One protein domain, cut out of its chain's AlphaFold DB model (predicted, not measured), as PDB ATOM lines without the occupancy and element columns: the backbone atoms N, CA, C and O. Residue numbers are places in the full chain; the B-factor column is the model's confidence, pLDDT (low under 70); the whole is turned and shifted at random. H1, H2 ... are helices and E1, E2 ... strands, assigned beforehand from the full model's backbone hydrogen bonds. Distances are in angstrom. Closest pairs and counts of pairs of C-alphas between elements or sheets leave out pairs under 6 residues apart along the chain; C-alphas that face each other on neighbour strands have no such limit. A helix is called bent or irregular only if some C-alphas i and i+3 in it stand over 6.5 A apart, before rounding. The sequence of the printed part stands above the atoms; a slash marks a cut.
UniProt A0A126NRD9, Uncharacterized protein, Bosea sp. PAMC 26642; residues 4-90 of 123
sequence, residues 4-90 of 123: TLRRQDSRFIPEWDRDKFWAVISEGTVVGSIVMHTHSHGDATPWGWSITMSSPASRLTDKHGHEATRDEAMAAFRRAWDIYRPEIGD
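Overview. This is residues 4 to 90 of the 123 residues of an uncharacterized protein of Bosea sp. PAMC 26642 (UniProt A0A126NRD9). A five-stranded sheet, strongly twisted, curls round one long helix, H2, which packs on one of its faces and comes closest to E3, E4 and E5. A much shorter helix, H1, stands beside the strands, near the end of E3. The printed part has 87 residues, with E1, H1, E2, E3, E4, E5 and H2 in that order along it; the sheet runs E1, E2, E3, E4, E5, all antiparallel. The class is mixed, helices and strands, in two layers, with H2 on one face of the sheet. The whole is compact, with a radius of gyration of the C-alphas of 13.4 A and spans of 39 by 29 by 20 A.

Along the chain. E1, residues 4 to 7, begins at C-alpha 4 (38.536, 31.705, -18.789) and is 10.1 A long. H1, residues 15 to 20, is 10.0 A long. E2, residues 21 to 26, measures 16.8 A, and E3, residues 29 to 36, 21.3 A. E4, residues 47 to 51, measures 13.8 A, and E5, residues 64 to 67, 10.4 A. H2, residues 70 to 90, is 28.7 A long and ends at C-alpha 90 (42.474, 50.236, -13.099). H1 and H2 are irregular: C-alphas 16 and 19 are 7.2 A apart, and C-alphas 87 and 90 are 9.0 A apart. H2 has a kink of 37 degrees near residue 84.

Arrangement. E1 is an edge strand, antiparallel to E2 at 152 degrees, with N 4 and O 25 within hydrogen-bond range at 2.9 A. E2 to E5 form a meander, each strand the antiparallel neighbour of the one before. In the hairpin of E2 and E3, N 22 and O 34 are 2.8 A apart. In that of E3 and E4, N 35 and O 48 are 2.8 A apart. In that of E4 and the edge strand E5, N 49 and O 65 are 2.8 A apart. H2 is on the sheet; its closest C-alphas to E4 are those of Arg 70 and Trp 47, 5.7 A, and to E5 those of Ala 73 and Glu 67, 5.2 A. H2 and E2 are near each other. H1 stands at the sheet's level, its height 2.2 A; its closest C-alphas to E3 are those of Lys 20 and Met 36, 4.7 A. H1 and H2 are apart. In H1, 0 of 2 O i to N i+4 pairs are within hydrogen-bond range but 2 of 3 O i to N i+3 pairs are; in H2, 13 of 17 O i to N i+4 pairs are.

Size, cuts and confidence. The two C-alphas farthest apart, those of His 41 and Asp 90, are 41.4 A apart. The printed part has no cut. The link from E4 to E5 is long, with 12 residues. The mean pLDDT of the printed part is 83.1; residues 9 to 12, 39 to 43 and 54 to 61 are under 70.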
ATOM      1  N   THR A   4      39.032  32.788 -17.935       93.50
ATOM      2  CA  THR A   4      38.536  31.705 -18.789       93.50
ATOM      3  C   THR A   4      39.647  31.247 -19.713       93.50
ATOM      4  O   THR A   4      40.373  32.070 -20.265       93.50
ATOM      5  N   LEU A   5      39.774  29.937 -19.897       92.19
ATOM      6  CA  LEU A   5      40.725  29.362 -20.836       92.19
ATOM      7  C   LEU A   5      40.006  29.049 -22.153       92.19
ATOM      8  O   LEU A   5      39.000  28.341 -22.159       92.19
ATOM      9  N   ARG A   6      40.516  29.573 -23.269       91.25
ATOM     10  CA  ARG A   6      39.971  29.337 -24.611       91.25
ATOM     11  C   ARG A   6      41.039  28.720 -25.498       91.25
ATOM     12  O   ARG A   6      42.112  29.293 -25.653       91.25
ATOM     13  N   ARG A   7      40.741  27.576 -26.111       89.00
ATOM     14  CA  ARG A   7      41.627  26.970 -27.112       89.00
ATOM     15  C   ARG A   7      41.781  27.915 -28.303       89.00
ATOM     16  O   ARG A   7      40.788  28.486 -28.750       89.00
ATOM     17  N   GLN A   8      43.003  28.087 -28.797       82.50
ATOM     18  CA  GLN A   8      43.242  28.916 -29.974       82.50
ATOM     19  C   GLN A   8      42.909  28.142 -31.252       82.50
ATOM     20  O   GLN A   8      43.401  27.041 -31.493       82.50
ATOM     21  N   ASP A   9      42.072  28.745 -32.086       69.56
ATOM     22  CA  ASP A   9      41.588  28.243 -33.368       69.56
ATOM     23  C   ASP A   9      42.176  29.064 -34.524       69.56
ATOM     24  O   ASP A   9      41.485  29.528 -35.426       69.56
ATOM     25  N   SER A  10      43.496  29.255 -34.510       69.62
ATOM     26  CA  SER A  10      44.182  29.913 -35.622       69.62
ATOM     27  C   SER A  10      44.280  28.974 -36.825       69.62
ATOM     28  O   SER A  10      44.675  27.814 -36.688       69.62
ATOM     29  N   ARG A  11      44.014  29.493 -38.032       65.75
ATOM     30  CA  ARG A  11      44.258  28.777 -39.303       65.75
ATOM     31  C   ARG A  11      45.718  28.351 -39.489       65.75
ATOM     32  O   ARG A  11      45.996  27.470 -40.294       65.75
ATOM     33  N   PHE A  12      46.634  28.993 -38.765       67.12
ATOM     34  CA  PHE A  12      48.066  28.711 -38.802       67.12
ATOM     35  C   PHE A  12      48.489  27.622 -37.807       67.12
ATOM     36  O   PHE A  12      49.639  27.199 -37.842       67.12
ATOM     37  N   ILE A  13      47.577  27.161 -36.941       70.00
ATOM     38  CA  ILE A  13      47.811  26.052 -36.014       70.00
ATOM     39  C   ILE A  13      47.129  24.807 -36.596       70.00
ATOM     40  O   ILE A  13      45.890  24.767 -36.678       70.00
ATOM     41  N   PRO A  14      47.906  23.792 -37.018       74.50
ATOM     42  CA  PRO A  14      47.350  22.534 -37.491       74.50
ATOM     43  C   PRO A  14      46.418  21.918 -36.447       74.50
ATOM     44  O   PRO A  14      46.654  22.045 -35.251       74.50
ATOM     45  N   GLU A  15      45.360  21.232 -36.883       72.69
ATOM     46  CA  GLU A  15      44.328  20.710 -35.976       72.69
ATOM     47  C   GLU A  15      44.896  19.832 -34.851       72.69
ATOM     48  O   GLU A  15      44.524  19.996 -33.693       72.69
ATOM     49  N   TRP A  16      45.877  18.993 -35.187       73.19
ATOM     50  CA  TRP A  16      46.608  18.108 -34.276       73.19
ATOM     51  C   TRP A  16      47.502  18.836 -33.256       73.19
ATOM     52  O   TRP A  16      48.004  18.214 -32.323       73.19
ATOM     53  N   ASP A  17      47.686  20.146 -33.413       80.00
ATOM     54  CA  ASP A  17      48.504  21.002 -32.553       80.00
ATOM     55  C   ASP A  17      47.649  21.969 -31.716       80.00
ATOM     56  O   ASP A  17      48.140  22.580 -30.772       80.00
ATOM     57  N   ARG A  18      46.344  22.088 -31.999       77.88
ATOM     58  CA  ARG A  18      45.449  23.056 -31.332       77.88
ATOM     59  C   ARG A  18      45.312  22.829 -29.836       77.88
ATOM     60  O   ARG A  18      45.184  23.793 -29.089       77.88
ATOM     61  N   ASP A  19      45.378  21.582 -29.382       83.12
ATOM     62  CA  ASP A  19      45.292  21.264 -27.952       83.12
ATOM     63  C   ASP A  19      46.542  21.695 -27.168       83.12
ATOM     64  O   ASP A  19      46.544  21.654 -25.938       83.12
ATOM     65  N   LYS A  20      47.575  22.186 -27.862       87.19
ATOM     66  CA  LYS A  20      48.784  22.748 -27.266       87.19
ATOM     67  C   LYS A  20      48.715  24.254 -27.058       87.19
ATOM     68  O   LYS A  20      49.569  24.760 -26.349       87.19
ATOM     69  N   PHE A  21      47.738  24.970 -27.624       89.62
ATOM     70  CA  PHE A  21      47.687  26.437 -27.571       89.62
ATOM     71  C   PHE A  21      46.384  26.943 -26.961       89.62
ATOM     72  O   PHE A  21      45.291  26.776 -27.510       89.62
ATOM     73  N   TRP A  22      46.508  27.633 -25.833       92.50
ATOM     74  CA  TRP A  22      45.380  28.165 -25.085       92.50
ATOM     75  C   TRP A  22      45.588  29.646 -24.782       92.50
ATOM     76  O   TRP A  22      46.662  30.076 -24.373       92.50
ATOM     77  N   ALA A  23      44.540  30.439 -24.973       92.44
ATOM     78  CA  ALA A  23      44.469  31.832 -24.569       92.44
ATOM     79  C   ALA A  23      43.800  31.937 -23.197       92.44
ATOM     80  O   ALA A  23      42.751  31.329 -22.968       92.44
ATOM     81  N   VAL A  24      44.371  32.745 -22.311       93.88
ATOM     82  CA  VAL A  24      43.750  33.104 -21.036       93.88
ATOM     83  C   VAL A  24      43.021  34.432 -21.208       93.88
ATOM     84  O   VAL A  24      43.614  35.427 -21.623       93.88
ATOM     85  N   ILE A  25      41.725  34.439 -20.907       92.50
ATOM     86  CA  ILE A  25      40.817  35.567 -21.124       92.50
ATOM     87  C   ILE A  25      40.344  36.115 -19.780       92.50
ATOM     88  O   ILE A  25      39.858  35.358 -18.940       92.50
ATOM     89  N   SER A  26      40.427  37.435 -19.621       91.25
ATOM     90  CA  SER A  26      39.845  38.199 -18.515       91.25
ATOM     91  C   SER A  26      38.958  39.300 -19.087       91.25
ATOM     92  O   SER A  26      39.406  40.060 -19.938       91.25
ATOM     93  N   GLU A  27      37.704  39.390 -18.637       88.12
ATOM     94  CA  GLU A  27      36.740  40.426 -19.075       88.12
ATOM     95  C   GLU A  27      36.589  40.533 -20.609       88.12
ATOM     96  O   GLU A  27      36.376  41.607 -21.160       88.12
ATOM     97  N   GLY A  28      36.700  39.402 -21.314       86.56
ATOM     98  CA  GLY A  28      36.588  39.344 -22.776       86.56
ATOM     99  C   GLY A  28      37.882  39.651 -23.537       86.56
ATOM    100  O   GLY A  28      37.914  39.465 -24.750       86.56
ATOM    101  N   THR A  29      38.961  40.028 -22.849       87.56
ATOM    102  CA  THR A  29      40.264  40.334 -23.457       87.56
ATOM    103  C   THR A  29      41.300  39.261 -23.135       87.56
ATOM    104  O   THR A  29      41.342  38.721 -22.029       87.56
ATOM    105  N   VAL A  30      42.148  38.928 -24.112       90.00
ATOM    106  CA  VAL A  30      43.265  37.992 -23.922       90.00
ATOM    107  C   VAL A  30      44.355  38.669 -23.092       90.00
ATOM    108  O   VAL A  30      44.937  39.657 -23.525       90.00
ATOM    109  N   VAL A  31      44.646  38.116 -21.917       91.12
ATOM    110  CA  VAL A  31      45.654  38.644 -20.974       91.12
ATOM    111  C   VAL A  31      46.942  37.821 -20.951       91.12
ATOM    112  O   VAL A  31      47.951  38.228 -20.369       91.12
ATOM    113  N   GLY A  32      46.920  36.654 -21.590       92.50
ATOM    114  CA  GLY A  32      48.064  35.765 -21.665       92.50
ATOM    115  C   GLY A  32      47.765  34.468 -22.397       92.50
ATOM    116  O   GLY A  32      46.700  34.295 -23.000       92.50
ATOM    117  N   SER A  33      48.718  33.548 -22.342       94.25
ATOM    118  CA  SER A  33      48.643  32.263 -23.029       94.25
ATOM    119  C   SER A  33      49.230  31.129 -22.198       94.25
ATOM    120  O   SER A  33      50.079  31.342 -21.332       94.25
ATOM    121  N   ILE A  34      48.759  29.920 -22.490       94.50
ATOM    122  CA  ILE A  34      49.298  28.655 -22.001       94.50
ATOM    123  C   ILE A  34      49.615  27.795 -23.222       94.50
ATOM    124  O   ILE A  34      48.748  27.585 -24.075       94.50
ATOM    125  N   VAL A  35      50.857  27.328 -23.320       91.56
ATOM    126  CA  VAL A  35      51.383  26.618 -24.487       91.56
ATOM    127  C   VAL A  35      52.103  25.344 -24.060       91.56
ATOM    128  O   VAL A  35      52.897  25.362 -23.126       91.56
ATOM    129  N   MET A  36      51.847  24.234 -24.750       89.25
ATOM    130  CA  MET A  36      52.596  22.992 -24.561       89.25
ATOM    131  C   MET A  36      53.808  22.944 -25.498       89.25
ATOM    132  O   MET A  36      53.665  22.961 -26.722       89.25
ATOM    133  N   HIS A  37      55.001  22.804 -24.930       83.31
ATOM    134  CA  HIS A  37      56.251  22.639 -25.663       83.31
ATOM    135  C   HIS A  37      56.572  21.145 -25.818       83.31
ATOM    136  O   HIS A  37      56.985  20.483 -24.873       83.31
ATOM    137  N   THR A  38      56.373  20.582 -27.018       70.56
ATOM    138  CA  THR A  38      56.560  19.131 -27.256       70.56
ATOM    139  C   THR A  38      57.970  18.707 -27.658       70.56
ATOM    140  O   THR A  38      58.225  17.513 -27.759       70.56
ATOM    141  N   HIS A  39      58.876  19.652 -27.912       62.19
ATOM    142  CA  HIS A  39      60.228  19.359 -28.413       62.19
ATOM    143  C   HIS A  39      61.334  19.555 -27.370       62.19
ATOM    144  O   HIS A  39      62.510  19.369 -27.682       62.19
ATOM    145  N   SER A  40      60.982  19.883 -26.127       57.59
ATOM    146  CA  SER A  40      61.943  19.889 -25.031       57.59
ATOM    147  C   SER A  40      62.117  18.459 -24.525       57.59
ATOM    148  O   SER A  40      61.362  17.977 -23.681       57.59
ATOM    149  N   HIS A  41      63.068  17.725 -25.102       46.06
ATOM    150  CA  HIS A  41      63.428  16.389 -24.632       46.06
ATOM    151  C   HIS A  41      63.848  16.448 -23.152       46.06
ATOM    152  O   HIS A  41      64.972  16.830 -22.847       46.06
ATOM    153  N   GLY A  42      62.949  16.049 -22.245       55.22
ATOM    154  CA  GLY A  42      63.239  15.893 -20.816       55.22
ATOM    155  C   GLY A  42      62.504  16.835 -19.861       55.22
ATOM    156  O   GLY A  42      62.703  16.703 -18.654       55.22
ATOM    157  N   ASP A  43      61.641  17.733 -20.340       61.94
ATOM    158  CA  ASP A  43      60.944  18.645 -19.430       61.94
ATOM    159  C   ASP A  43      59.805  17.922 -18.704       61.94
ATOM    160  O   ASP A  43      58.781  17.563 -19.287       61.94
ATOM    161  N   ALA A  44      59.965  17.757 -17.389       72.06
ATOM    162  CA  ALA A  44      58.883  17.370 -16.485       72.06
ATOM    163  C   ALA A  44      57.728  18.397 -16.482       72.06
ATOM    164  O   ALA A  44      56.657  18.112 -15.955       72.06
ATOM    165  N   THR A  45      57.944  19.579 -17.072       81.19
ATOM    166  CA  THR A  45      57.039  20.730 -17.078       81.19
ATOM    167  C   THR A  45      56.776  21.275 -18.493       81.19
ATOM    168  O   THR A  45      57.162  22.397 -18.817       81.19
ATOM    169  N   PRO A  46      56.114  20.507 -19.382       88.56
ATOM    170  CA  PRO A  46      55.953  20.893 -20.785       88.56
ATOM    171  C   PRO A  46      54.977  22.059 -21.005       88.56
ATOM    172  O   PRO A  46      54.891  22.567 -22.123       88.56
ATOM    173  N   TRP A  47      54.212  22.477 -19.993       92.56
ATOM    174  CA  TRP A  47      53.210  23.532 -20.125       92.56
ATOM    175  C   TRP A  47      53.760  24.883 -19.687       92.56
ATOM    176  O   TRP A  47      53.803  25.189 -18.498       92.56
ATOM    177  N   GLY A  48      54.135  25.714 -20.655       92.44
ATOM    178  CA  GLY A  48      54.485  27.109 -20.432       92.44
ATOM    179  C   GLY A  48      53.239  27.975 -20.236       92.44
ATOM    180  O   GLY A  48      52.234  27.788 -20.918       92.44
ATOM    181  N   TRP A  49      53.295  28.953 -19.340       94.50
ATOM    182  CA  TRP A  49      52.289  30.009 -19.198       94.50
ATOM    183  C   TRP A  49      52.956  31.381 -19.258       94.50
ATOM    184  O   TRP A  49      54.110  31.525 -18.858       94.50
ATOM    185  N   SER A  50      52.255  32.399 -19.765       93.75
ATOM    186  CA  SER A  50      52.795  33.762 -19.851       93.75
ATOM    187  C   SER A  50      51.717  34.848 -19.839       93.75
ATOM    188  O   SER A  50      50.688  34.717 -20.499       93.75
ATOM    189  N   ILE A  51      51.964  35.941 -19.111       91.19
ATOM    190  CA  ILE A  51      51.177  37.180 -19.100       91.19
ATOM    191  C   ILE A  51      51.774  38.126 -20.148       91.19
ATOM    192  O   ILE A  51      52.894  38.624 -19.995       91.19
ATOM    193  N   THR A  52      51.015  38.411 -21.204       86.00
ATOM    194  CA  THR A  52      51.488  39.179 -22.372       86.00
ATOM    195  C   THR A  52      51.337  40.691 -22.211       86.00
ATOM    196  O   THR A  52      51.800  41.461 -23.050       86.00
ATOM    197  N   MET A  53      50.727  41.145 -21.118       80.12
ATOM    198  CA  MET A  53      50.515  42.564 -20.860       80.12
ATOM    199  C   MET A  53      51.826  43.307 -20.598       80.12
ATOM    200  O   MET A  53      52.623  42.921 -19.739       80.12
ATOM    201  N   SER A  54      52.048  44.418 -21.295       69.44
ATOM    202  CA  SER A  54      53.108  45.366 -20.962       69.44
ATOM    203  C   SER A  54      52.653  46.223 -19.776       69.44
ATOM    204  O   SER A  54      51.605  46.859 -19.820       69.44
ATOM    205  N   SER A  55      53.429  46.224 -18.690       66.81
ATOM    206  CA  SER A  55      53.221  47.139 -17.565       66.81
ATOM    207  C   SER A  55      54.553  47.779 -17.182       66.81
ATOM    208  O   SER A  55      55.576  47.092 -17.209       66.81
ATOM    209  N   PRO A  56      54.555  49.069 -16.804       61.50
ATOM    210  CA  PRO A  56      55.715  49.740 -16.232       61.50
ATOM    211  C   PRO A  56      56.029  49.261 -14.806       61.50
ATOM    212  O   PRO A  56      57.079  49.614 -14.269       61.50
ATOM    213  N   ALA A  57      55.159  48.451 -14.189       58.53
ATOM    214  CA  ALA A  57      55.427  47.776 -12.925       58.53
ATOM    215  C   ALA A  57      56.476  46.665 -13.135       58.53
ATOM    216  O   ALA A  57      56.173  45.481 -13.224       58.53
ATOM    217  N   SER A  58      57.740  47.082 -13.222       57.03
ATOM    218  CA  SER A  58      58.946  46.249 -13.369       57.03
ATOM    219  C   SER A  58      59.203  45.302 -12.177       57.03
ATOM    220  O   SER A  58      60.165  44.544 -12.167       57.03
ATOM    221  N   ARG A  59      58.366  45.351 -11.130       61.22
ATOM    222  CA  ARG A  59      58.604  44.638  -9.863       61.22
ATOM    223  C   ARG A  59      58.015  43.232  -9.806       61.22
ATOM    224  O   ARG A  59      58.310  42.512  -8.859       61.22
ATOM    225  N   LEU A  60      57.215  42.834 -10.793       63.41
ATOM    226  CA  LEU A  60      56.606  41.507 -10.822       63.41
ATOM    227  C   LEU A  60      57.518  40.533 -11.557       63.41
ATOM    228  O   LEU A  60      57.681  40.612 -12.773       63.41
ATOM    229  N   THR A  61      58.126  39.643 -10.779       65.06
ATOM    230  CA  THR A  61      59.172  38.713 -11.212       65.06
ATOM    231  C   THR A  61      58.655  37.614 -12.136       65.06
ATOM    232  O   THR A  61      59.322  37.291 -13.114       65.06
ATOM    233  N   ASP A  62      57.443  37.105 -11.909       80.12
ATOM    234  CA  ASP A  62      56.982  35.886 -12.582       80.12
ATOM    235  C   ASP A  62      55.815  36.186 -13.522       80.12
ATOM    236  O   ASP A  62      54.643  35.947 -13.230       80.12
ATOM    237  N   LYS A  63      56.140  36.749 -14.689       87.56
ATOM    238  CA  LYS A  63      55.177  36.928 -15.788       87.56
ATOM    239  C   LYS A  63      55.071  35.702 -16.687       87.56
ATOM    240  O   LYS A  63      54.292  35.721 -17.635       87.56
ATOM    241  N   HIS A  64      55.860  34.673 -16.428       90.62
ATOM    242  CA  HIS A  64      55.850  33.422 -17.163       90.62
ATOM    243  C   HIS A  64      56.394  32.288 -16.293       90.62
ATOM    244  O   HIS A  64      57.167  32.528 -15.368       90.62
ATOM    245  N   GLY A  65      56.067  31.050 -16.637       91.06
ATOM    246  CA  GLY A  65      56.578  29.866 -15.954       91.06
ATOM    247  C   GLY A  65      56.254  28.595 -16.724       91.06
ATOM    248  O   GLY A  65      55.665  28.661 -17.801       91.06
ATOM    249  N   HIS A  66      56.655  27.451 -16.175       92.12
ATOM    250  CA  HIS A  66      56.422  26.130 -16.754       92.12
ATOM    251  C   HIS A  66      55.884  25.183 -15.686       92.12
ATOM    252  O   HIS A  66      56.372  25.202 -14.560       92.12
ATOM    253  N   GLU A  67      54.912  24.348 -16.043       92.81
ATOM    254  CA  GLU A  67      54.256  23.395 -15.145       92.81
ATOM    255  C   GLU A  67      54.065  22.029 -15.822       92.81
ATOM    256  O   GLU A  67      54.140  21.904 -17.051       92.81
ATOM    257  N   ALA A  68      53.836  20.980 -15.026       91.00
ATOM    258  CA  ALA A  68      53.703  19.606 -15.526       91.00
ATOM    259  C   ALA A  68      52.413  19.392 -16.320       91.00
ATOM    260  O   ALA A  68      52.383  18.623 -17.285       91.00
ATOM    261  N   THR A  69      51.355  20.116 -15.962       92.00
ATOM    262  CA  THR A  69      50.048  20.022 -16.611       92.00
ATOM    263  C   THR A  69      49.494  21.389 -17.002       92.00
ATOM    264  O   THR A  69      49.822  22.422 -16.420       92.00
ATOM    265  N   ARG A  70      48.576  21.392 -17.976       93.75
ATOM    266  CA  ARG A  70      47.833  22.591 -18.392       93.75
ATOM    267  C   ARG A  70      47.086  23.232 -17.224       93.75
ATOM    268  O   ARG A  70      47.013  24.453 -17.128       93.75
ATOM    269  N   ASP A  71      46.499  22.409 -16.363       93.56
ATOM    270  CA  ASP A  71      45.664  22.889 -15.266       93.56
ATOM    271  C   ASP A  71      46.528  23.500 -14.151       93.56
ATOM    272  O   ASP A  71      46.163  24.537 -13.595       93.56
ATOM    273  N   GLU A  72      47.719  22.949 -13.891       94.00
ATOM    274  CA  GLU A  72      48.719  23.580 -13.018       94.00
ATOM    275  C   GLU A  72      49.241  24.888 -13.610       94.00
ATOM    276  O   GLU A  72      49.305  25.885 -12.890       94.00
ATOM    277  N   ALA A  73      49.518  24.932 -14.919       94.44
ATOM    278  CA  ALA A  73      49.881  26.163 -15.623       94.44
ATOM    279  C   ALA A  73      48.785  27.230 -15.492       94.44
ATOM    280  O   ALA A  73      49.078  28.397 -15.236       94.44
ATOM    281  N   MET A  74      47.509  26.840 -15.578       94.88
ATOM    282  CA  MET A  74      46.377  27.746 -15.375       94.88
ATOM    283  C   MET A  74      46.271  28.222 -13.921       94.88
ATOM    284  O   MET A  74      45.987  29.395 -13.667       94.88
ATOM    285  N   ALA A  75      46.529  27.344 -12.950       94.56
ATOM    286  CA  ALA A  75      46.566  27.717 -11.541       94.56
ATOM    287  C   ALA A  75      47.731  28.674 -11.234       94.56
ATOM    288  O   ALA A  75      47.538  29.652 -10.513       94.56
ATOM    289  N   ALA A  76      48.916  28.426 -11.795       93.50
ATOM    290  CA  ALA A  76      50.089  29.286 -11.671       93.50
ATOM    291  C   ALA A  76      49.854  30.655 -12.311       93.50
ATOM    292  O   ALA A  76      50.045  31.676 -11.648       93.50
ATOM    293  N   PHE A  77      49.311  30.671 -13.532       94.19
ATOM    294  CA  PHE A  77      48.880  31.891 -14.203       94.19
ATOM    295  C   PHE A  77      47.916  32.689 -13.325       94.19
ATOM    296  O   PHE A  77      48.093  33.890 -13.140       94.19
ATOM    297  N   ARG A  78      46.899  32.032 -12.752       93.50
ATOM    298  CA  ARG A  78      45.916  32.703 -11.900       93.50
ATOM    299  C   ARG A  78      46.557  33.326 -10.662       93.50
ATOM    300  O   ARG A  78      46.249  34.470 -10.356       93.50
ATOM    301  N   ARG A  79      47.467  32.615  -9.985       92.12
ATOM    302  CA  ARG A  79      48.206  33.162  -8.831       92.12
ATOM    303  C   ARG A  79      48.999  34.410  -9.218       92.12
ATOM    304  O   ARG A  79      48.932  35.409  -8.511       92.12
ATOM    305  N   ALA A  80      49.704  34.367 -10.349       90.81
ATOM    306  CA  ALA A  80      50.440  35.520 -10.857       90.81
ATOM    307  C   ALA A  80      49.498  36.679 -11.231       90.81
ATOM    308  O   ALA A  80      49.771  37.833 -10.906       90.81
ATOM    309  N   TRP A  81      48.357  36.380 -11.855       89.81
ATOM    310  CA  TRP A  81      47.353  37.369 -12.245       89.81
ATOM    311  C   TRP A  81      46.697  38.070 -11.051       89.81
ATOM    312  O   TRP A  81      46.525  39.287 -11.085       89.81
ATOM    313  N   ASP A  82      46.377  37.328  -9.989       89.69
ATOM    314  CA  ASP A  82      45.762  37.870  -8.772       89.69
ATOM    315  C   ASP A  82      46.687  38.878  -8.057       89.69
ATOM    316  O   ASP A  82      46.201  39.762  -7.354       89.69
ATOM    317  N   ILE A  83      48.003  38.799  -8.287       87.88
ATOM    318  CA  ILE A  83      48.994  39.785  -7.828       87.88
ATOM    319  C   ILE A  83      49.153  40.911  -8.860       87.88
ATOM    320  O   ILE A  83      49.120  42.093  -8.520       87.88
ATOM    321  N   TYR A  84      49.287  40.555 -10.140       86.25
ATOM    322  CA  TYR A  84      49.578  41.495 -11.222       86.25
ATOM    323  C   TYR A  84      48.448  42.497 -11.472       86.25
ATOM    324  O   TYR A  84      48.693  43.693 -11.642       86.25
ATOM    325  N   ARG A  85      47.195  42.035 -11.496       86.31
ATOM    326  CA  ARG A  85      46.045  42.861 -11.878       86.31
ATOM    327  C   ARG A  85      45.749  44.003 -10.891       86.31
ATOM    328  O   ARG A  85      45.428  45.094 -11.374       86.31
ATOM    329  N   PRO A  86      45.856  43.815  -9.562       86.94
ATOM    330  CA  PRO A  86      45.818  44.926  -8.614       86.94
ATOM    331  C   PRO A  86      47.000  45.890  -8.764       86.94
ATOM    332  O   PRO A  86      46.788  47.099  -8.724       86.94
ATOM    333  N   GLU A  87      48.221  45.387  -8.982       84.38
ATOM    334  CA  GLU A  87      49.422  46.233  -9.060       84.38
ATOM    335  C   GLU A  87      49.435  47.182 -10.258       84.38
ATOM    336  O   GLU A  87      49.871  48.326 -10.132       84.38
ATOM    337  N   ILE A  88      48.952  46.741 -11.424       84.81
ATOM    338  CA  ILE A  88      48.849  47.641 -12.581       84.81
ATOM    339  C   ILE A  88      47.813  48.749 -12.347       84.81
ATOM    340  O   ILE A  88      47.937  49.835 -12.909       84.81
ATOM    341  N   GLY A  89      46.811  48.499 -11.503       87.25
ATOM    342  CA  GLY A  89      45.712  49.419 -11.248       87.25
ATOM    343  C   GLY A  89      44.733  49.555 -12.421       87.25
ATOM    344  O   GLY A  89      44.975  49.137 -13.558       87.25
ATOM    345  N   ASP A  90      43.583  50.163 -12.140       88.88
ATOM    346  CA  ASP A  90      42.474  50.236 -13.099       88.88
ATOM    347  C   ASP A  90      42.740  51.178 -14.276       88.88
ATOM    348  O   ASP A  90      42.232  50.959 -15.375       88.88
TER     349      ASP A  90